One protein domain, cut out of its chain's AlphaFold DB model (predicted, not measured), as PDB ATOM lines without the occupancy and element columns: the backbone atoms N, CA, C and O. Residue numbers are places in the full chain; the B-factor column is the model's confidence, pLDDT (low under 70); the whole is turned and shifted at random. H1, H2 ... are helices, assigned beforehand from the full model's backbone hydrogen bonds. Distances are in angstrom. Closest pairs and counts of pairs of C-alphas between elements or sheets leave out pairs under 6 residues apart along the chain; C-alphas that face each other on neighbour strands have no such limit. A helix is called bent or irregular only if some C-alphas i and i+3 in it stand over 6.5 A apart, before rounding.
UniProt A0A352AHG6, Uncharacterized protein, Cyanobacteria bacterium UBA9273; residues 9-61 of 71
ATOM      1  N   PRO A   9     190.717 -37.745 147.961       94.94
ATOM      2  CA  PRO A   9     191.357 -39.032 148.224       94.94
ATOM      3  C   PRO A   9     191.929 -39.669 146.952       94.94
ATOM      4  O   PRO A   9     191.267 -39.686 145.913       94.94
ATOM      5  N   ALA A  10     193.141 -40.227 147.031       94.12
ATOM      6  CA  ALA A  10     193.824 -40.802 145.870       94.12
ATOM      7  C   ALA A  10     192.994 -41.898 145.174       94.12
ATOM      8  O   ALA A  10     192.919 -41.933 143.946       94.12
ATOM      9  N   GLN A  11     192.303 -42.738 145.954       95.56
ATOM     10  CA  GLN A  11     191.393 -43.753 145.416       95.56
ATOM     11  C   GLN A  11     190.223 -43.126 144.647       95.56
ATOM     12  O   GLN A  11     189.904 -43.571 143.552       95.56
ATOM     13  N   VAL A  12     189.633 -42.048 145.176       96.88
ATOM     14  CA  VAL A  12     188.539 -41.322 144.514       96.88
ATOM     15  C   VAL A  12     189.017 -40.738 143.187       96.88
ATOM     16  O   VAL A  12     188.325 -40.848 142.179       96.88
ATOM     17  N   LEU A  13     190.220 -40.157 143.159       95.62
ATOM     18  CA  LEU A  13     190.813 -39.635 141.928       95.62
ATOM     19  C   LEU A  13     191.012 -40.735 140.874       95.62
ATOM     20  O   LEU A  13     190.673 -40.529 139.707       95.62
ATOM     21  N   LYS A  14     191.531 -41.896 141.287       97.00
ATOM     22  CA  LYS A  14     191.723 -43.056 140.411       97.00
ATOM     23  C   LYS A  14     190.393 -43.560 139.842       97.00
ATOM     24  O   LYS A  14     190.253 -43.652 138.625       97.00
ATOM     25  N   ASP A  15     189.407 -43.808 140.699       98.19
ATOM     26  CA  ASP A  15     188.092 -44.323 140.303       98.19
ATOM     27  C   ASP A  15     187.376 -43.367 139.339       98.19
ATOM     28  O   ASP A  15     186.794 -43.788 138.341       98.19
ATOM     29  N   LEU A  16     187.455 -42.055 139.590       97.19
ATOM     30  CA  LEU A  16     186.876 -41.041 138.707       97.19
ATOM     31  C   LEU A  16     187.568 -40.986 137.341       97.19
ATOM     32  O   LEU A  16     186.899 -40.728 136.337       97.19
ATOM     33  N   ALA A  17     188.882 -41.218 137.285       96.75
ATOM     34  CA  ALA A  17     189.608 -41.307 136.022       96.75
ATOM     35  C   ALA A  17     189.151 -42.527 135.207       96.75
ATOM     36  O   ALA A  17     188.929 -42.407 134.000       96.75
ATOM     37  N   GLU A  18     188.932 -43.666 135.866       97.94
ATOM     38  CA  GLU A  18     188.398 -44.872 135.230       97.94
ATOM     39  C   GLU A  18     186.956 -44.669 134.742       97.94
ATOM     40  O   GLU A  18     186.672 -44.933 133.575       97.94
ATOM     41  N   ILE A  19     186.067 -44.096 135.564       97.94
ATOM     42  CA  ILE A  19     184.687 -43.762 135.160       97.94
ATOM     43  C   ILE A  19     184.688 -42.821 133.950       97.94
ATOM     44  O   ILE A  19     183.957 -43.046 132.986       97.94
ATOM     45  N   LYS A  20     185.543 -41.791 133.959       97.19
ATOM     46  CA  LYS A  20     185.689 -40.865 132.827       97.19
ATOM     47  C   LYS A  20     186.151 -41.587 131.558       97.19
ATOM     48  O   LYS A  20     185.696 -41.241 130.469       97.19
ATOM     49  N   SER A  21     187.031 -42.582 131.686       97.62
ATOM     50  CA  SER A  21     187.552 -43.349 130.547       97.62
ATOM     51  C   SER A  21     186.495 -44.212 129.843       97.62
ATOM     52  O   SER A  21     186.672 -44.528 128.670       97.62
ATOM     53  N   LEU A  22     185.367 -44.518 130.502       96.56
ATOM     54  CA  LEU A  22     184.243 -45.237 129.884       96.56
ATOM     55  C   LEU A  22     183.572 -44.441 128.754       96.56
ATOM     56  O   LEU A  22     182.926 -45.021 127.885       96.56
ATOM     57  N   GLY A  23     183.677 -43.108 128.782       96.44
ATOM     58  CA  GLY A  23     183.152 -42.218 127.741       96.44
ATOM     59  C   GLY A  23     181.622 -42.096 127.670       96.44
ATOM     60  O   GLY A  23     181.125 -41.284 126.896       96.44
ATOM     61  N   ASN A  24     180.870 -42.854 128.474       96.44
ATOM     62  CA  ASN A  24     179.401 -42.878 128.473       96.44
ATOM     63  C   ASN A  24     178.757 -42.325 129.760       96.44
ATOM     64  O   ASN A  24     177.535 -42.364 129.891       96.44
ATOM     65  N   VAL A  25     179.556 -41.812 130.701       97.94
ATOM     66  CA  VAL A  25     179.080 -41.228 131.963       97.94
ATOM     67  C   VAL A  25     179.204 -39.712 131.903       97.94
ATOM     68  O   VAL A  25     180.288 -39.170 131.672       97.94
ATOM     69  N   ASN A  26     178.104 -38.998 132.149       97.62
ATOM     70  CA  ASN A  26     178.160 -37.550 132.297       97.62
ATOM     71  C   ASN A  26     178.832 -37.179 133.627       97.62
ATOM     72  O   ASN A  26     178.202 -37.212 134.685       97.62
ATOM     73  N   MET A  27     180.089 -36.741 133.553       97.44
ATOM     74  CA  MET A  27     180.889 -36.312 134.706       97.44
ATOM     75  C   MET A  27     180.374 -35.026 135.385       97.44
ATOM     76  O   MET A  27     180.931 -34.603 136.385       97.44
ATOM     77  N   TYR A  28     179.307 -34.394 134.892       97.50
ATOM     78  CA  TYR A  28     178.610 -33.294 135.578       97.50
ATOM     79  C   TYR A  28     177.306 -33.735 136.253       97.50
ATOM     80  O   TYR A  28     176.647 -32.928 136.905       97.50
ATOM     81  N   SER A  29     176.914 -35.004 136.112       98.00
ATOM     82  CA  SER A  29     175.689 -35.551 136.688       98.00
ATOM     83  C   SER A  29     176.015 -36.415 137.901       98.00
ATOM     84  O   SER A  29     176.508 -37.531 137.746       98.00
ATOM     85  N   LYS A  30     175.651 -35.945 139.101       98.06
ATOM     86  CA  LYS A  30     175.825 -36.702 140.352       98.06
ATOM     87  C   LYS A  30     175.273 -38.123 140.231       98.06
ATOM     88  O   LYS A  30     175.995 -39.078 140.484       98.06
ATOM     89  N   ASP A  31     174.036 -38.254 139.762       98.44
ATOM     90  CA  ASP A  31     173.345 -39.546 139.717       98.44
ATOM     91  C   ASP A  31     174.023 -40.545 138.775       98.44
ATOM     92  O   ASP A  31     174.225 -41.697 139.145       98.44
ATOM     93  N   GLN A  32     174.453 -40.109 137.587       98.50
ATOM     94  CA  GLN A  32     175.167 -40.985 136.654       98.50
ATOM     95  C   GLN A  32     176.524 -41.432 137.206       98.50
ATOM     96  O   GLN A  32     176.887 -42.595 137.042       98.50
ATOM     97  N   ILE A  33     177.251 -40.546 137.895       98.38
ATOM     98  CA  ILE A  33     178.511 -40.909 138.558       98.38
ATOM     99  C   ILE A  33     178.246 -41.930 139.665       98.38
ATOM    100  O   ILE A  33     178.943 -42.935 139.734       98.38
ATOM    101  N   LEU A  34     177.225 -41.721 140.501       98.56
ATOM    102  CA  LEU A  34     176.871 -42.661 141.568       98.56
ATOM    103  C   LEU A  34     176.477 -44.035 141.012       98.56
ATOM    104  O   LEU A  34     176.955 -45.051 141.514       98.56
ATOM    105  N   VAL A  35     175.669 -44.076 139.949       98.50
ATOM    106  CA  VAL A  35     175.308 -45.324 139.258       98.50
ATOM    107  C   VAL A  35     176.553 -46.024 138.707       98.50
ATOM    108  O   VAL A  35     176.707 -47.229 138.898       98.50
ATOM    109  N   ALA A  36     177.471 -45.283 138.080       98.56
ATOM    110  CA  ALA A  36     178.728 -45.838 137.587       98.56
ATOM    111  C   ALA A  36     179.593 -46.402 138.727       98.56
ATOM    112  O   ALA A  36     180.062 -47.536 138.630       98.56
ATOM    113  N   CYS A  37     179.738 -45.665 139.833       98.50
ATOM    114  CA  CYS A  37     180.452 -46.138 141.017       98.50
ATOM    115  C   CYS A  37     179.849 -47.439 141.563       98.50
ATOM    116  O   CYS A  37     180.590 -48.368 141.868       98.50
ATOM    117  N   ILE A  38     178.519 -47.540 141.670       98.00
ATOM    118  CA  ILE A  38     177.845 -48.749 142.171       98.00
ATOM    119  C   ILE A  38     178.089 -49.937 141.231       98.00
ATOM    120  O   ILE A  38     178.469 -51.011 141.699       98.00
ATOM    121  N   ASN A  39     177.948 -49.743 139.917       98.06
ATOM    122  CA  ASN A  39     178.171 -50.797 138.922       98.06
ATOM    123  C   ASN A  39     179.614 -51.332 138.941       98.06
ATOM    124  O   ASN A  39     179.831 -52.527 138.739       98.06
ATOM    125  N   LEU A  40     180.587 -50.461 139.219       98.00
ATOM    126  CA  LEU A  40     182.008 -50.807 139.324       98.00
ATOM    127  C   LEU A  40     182.445 -51.216 140.741       98.00
ATOM    128  O   LEU A  40     183.596 -51.590 140.940       98.00
ATOM    129  N   LYS A  41     181.534 -51.198 141.726       98.31
ATOM    130  CA  LYS A  41     181.803 -51.474 143.152       98.31
ATOM    131  C   LYS A  41     182.746 -50.460 143.827       98.31
ATOM    132  O   LYS A  41     183.379 -50.772 144.834       98.31
ATOM    133  N   TYR A  42     182.799 -49.226 143.330       98.31
ATOM    134  CA  TYR A  42     183.570 -48.105 143.888       98.31
ATOM    135  C   TYR A  42     182.789 -47.391 144.999       98.31
ATOM    136  O   TYR A  42     182.478 -46.203 144.918       98.31
ATOM    137  N   TYR A  43     182.424 -48.132 146.049       97.19
ATOM    138  CA  TYR A  43     181.515 -47.641 147.093       97.19
ATOM    139  C   TYR A  43     182.081 -46.458 147.887       97.19
ATOM    140  O   TYR A  43     181.351 -45.510 148.165       97.19
ATOM    141  N   THR A  44     183.382 -46.457 148.188       96.69
ATOM    142  CA  THR A  44     184.046 -45.321 148.854       96.69
ATOM    143  C   THR A  44     183.941 -44.047 148.013       96.69
ATOM    144  O   THR A  44     183.632 -42.979 148.537       96.69
ATOM    145  N   THR A  45     184.114 -44.163 146.696       97.81
ATOM    146  CA  THR A  45     183.976 -43.047 145.749       97.81
ATOM    147  C   THR A  45     182.522 -42.612 145.605       97.81
ATOM    148  O   THR A  45     182.257 -41.412 145.562       97.81
ATOM    149  N   ALA A  46     181.560 -43.542 145.617       98.38
ATOM    150  CA  ALA A  46     180.135 -43.204 145.650       98.38
ATOM    151  C   ALA A  46     179.769 -42.368 146.888       98.38
ATOM    152  O   ALA A  46     179.144 -41.317 146.754       98.38
ATOM    153  N   ILE A  47     180.203 -42.795 148.079       98.19
ATOM    154  CA  ILE A  47     179.975 -42.060 149.334       98.19
ATOM    155  C   ILE A  47     180.625 -40.677 149.249       98.19
ATOM    156  O   ILE A  47     179.965 -39.664 149.470       98.19
ATOM    157  N   TRP A  48     181.888 -40.614 148.823       97.75
ATOM    158  CA  TRP A  48     182.596 -39.344 148.719       97.75
ATOM    159  C   TRP A  48     181.910 -38.371 147.749       97.75
ATOM    160  O   TRP A  48     181.712 -37.209 148.100       97.75
ATOM    161  N   ILE A  49     181.494 -38.830 146.561       98.00
ATOM    162  CA  ILE A  49     180.751 -38.014 145.588       98.00
ATOM    163  C   ILE A  49     179.398 -37.582 146.150       98.00
ATOM    164  O   ILE A  49     178.976 -36.448 145.913       98.00
ATOM    165  N   SER A  50     178.722 -38.451 146.908       97.88
ATOM    166  CA  SER A  50     177.468 -38.102 147.566       97.88
ATOM    167  C   SER A  50     177.634 -36.887 148.479       97.88
ATOM    168  O   SER A  50     176.872 -35.922 148.356       97.88
ATOM    169  N   ASP A  51     178.669 -36.908 149.312       97.62
ATOM    170  CA  ASP A  51     178.890 -35.907 150.354       97.62
ATOM    171  C   ASP A  51     179.594 -34.645 149.823       97.62
ATOM    172  O   ASP A  51     179.407 -33.550 150.348       97.62
ATOM    173  N   ASN A  52     180.377 -34.772 148.743       97.12
ATOM    174  CA  ASN A  52     181.307 -33.737 148.275       97.12
ATOM    175  C   ASN A  52     181.055 -33.277 146.830       97.12
ATOM    176  O   ASN A  52     181.950 -32.707 146.204       97.12
ATOM    177  N   PHE A  53     179.855 -33.474 146.271       97.19
ATOM    178  CA  PHE A  53     179.598 -33.191 144.849       97.19
ATOM    179  C   PHE A  53     179.958 -31.756 144.416       97.19
ATOM    180  O   PHE A  53     180.552 -31.546 143.361       97.19
ATOM    181  N   THR A  54     179.691 -30.750 145.251       95.81
ATOM    182  CA  THR A  54     180.085 -29.358 144.964       95.81
ATOM    183  C   THR A  54     181.606 -29.174 144.924       95.81
ATOM    184  O   THR A  54     182.117 -28.396 144.120       95.81
ATOM    185  N   VAL A  55     182.349 -29.877 145.785       94.31
ATOM    186  CA  VAL A  55     183.823 -29.862 145.804       94.31
ATOM    187  C   VAL A  55     184.368 -30.545 144.554       94.31
ATOM    188  O   VAL A  55     185.262 -30.010 143.901       94.31
ATOM    189  N   TYR A  56     183.770 -31.671 144.173       95.88
ATOM    190  CA  TYR A  56     184.066 -32.365 142.927       95.88
ATOM    191  C   TYR A  56     183.889 -31.463 141.696       95.88
ATOM    192  O   TYR A  56     184.820 -31.330 140.903       95.88
ATOM    193  N   LEU A  57     182.750 -30.772 141.570       95.88
ATOM    194  CA  LEU A  57     182.498 -29.857 140.449       95.88
ATOM    195  C   LEU A  57     183.524 -28.716 140.381       95.88
ATOM    196  O   LEU A  57     183.957 -28.341 139.293       95.88
ATOM    197  N   LYS A  58     183.967 -28.189 141.531       94.12
ATOM    198  CA  LYS A  58     185.074 -27.215 141.581       94.12
ATOM    199  C   LYS A  58     186.395 -27.830 141.114       94.12
ATOM    200  O   LYS A  58     187.181 -27.152 140.467       94.12
ATOM    201  N   GLY A  59     186.652 -29.094 141.431       93.12
ATOM    202  CA  GLY A  59     187.852 -29.793 140.979       93.12
ATOM    203  C   GLY A  59     187.854 -30.093 139.477       93.12
ATOM    204  O   GLY A  59     188.915 -30.066 138.865       93.12
ATOM    205  N   ILE A  60     186.687 -30.261 138.838       92.50
ATOM    206  CA  ILE A  60     186.608 -30.353 137.367       92.50
ATOM    207  C   ILE A  60     187.173 -29.091 136.704       92.50
ATOM    208  O   ILE A  60     187.859 -29.195 135.689       92.50
ATOM    209  N   THR A  61     186.903 -27.906 137.261       89.25
ATOM    210  CA  THR A  61     187.374 -26.638 136.682       89.25
ATOM    211  C   THR A  61     188.798 -26.280 137.105       89.25
ATOM    212  O   THR A  61     189.547 -25.735 136.299       89.25
TER     213      THR A  61
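Overview. This is residues 9 to 61 of the 71 residues of an uncharacterized protein of Cyanobacteria bacterium UBA9273 (UniProt A0A352AHG6). A helical hairpin of H2 and H3a is crossed on one side by H1, while H3b, the second arm of the sharply bent helix H3, turns away from H3a at about a right angle. The printed part has 53 residues with three named helices, in the order H1, H2, H3, and no named strand; its class is all helix. It is compact, with a radius of gyration of the C-alphas of 9.7 A, and rounded, spanning 23 by 20 by 19 A.

Along the chain. The longest helix, H3, residues 43 to 61, was assigned as one helix by its hydrogen bonds but is bent: C-alphas 51 and 54 are 8.6 A apart. Its arms are H3a, residues 43 to 51, 12.5 A long, and H3b, residues 54 to 61, ending with C-alpha 61 at (187.374, -26.638, 136.682). H2, residues 30 to 39, is 14.4 A long. H1, residues 10 to 21, is 16.8 A long and begins with C-alpha 10 at (193.824, -40.802, 145.870).

Arrangement. H3a and H2 touch and form a helical hairpin, opposite ways at a shallow tilt of 13 degrees; their closest C-alphas, of Ala 46 and Leu 34, are 5.3 A apart. H1 touches H3a with residues 11 to 16 alone, about perpendicular at 87 degrees; the closest C-alphas, of Val 12 and Thr 45, are 5.0 A apart. H1 touches H2 with residues 15 to 19 alone, about perpendicular at 84 degrees; the closest C-alphas, of Ile 19 and Ala 36, are 6.8 A apart. The helix packing is mostly crossed, but only just, with 1 of 3 touching pairs at a shallow tilt. H3b is close to H3a but not clearly touching, about perpendicular at 81 degrees; their closest C-alphas, of Tyr 56 and Ile 49, are 7.1 A apart. H3b is apart from H1 and H2. In H1, H2 and H3a every O i to N i+4 pair is within hydrogen-bond range; in H3b 3 of 4 are.

Size, cuts and confidence. The C-alphas farthest apart, of Lys 41 and Thr 61, are 26.3 A apart. The printed part has no cut. The link from H1 to H2 is short, with 8 residues, and that from H2 to H3 is tight, with 3. The model's mean pLDDT over the printed part is 96.9, and no printed residue is under 70.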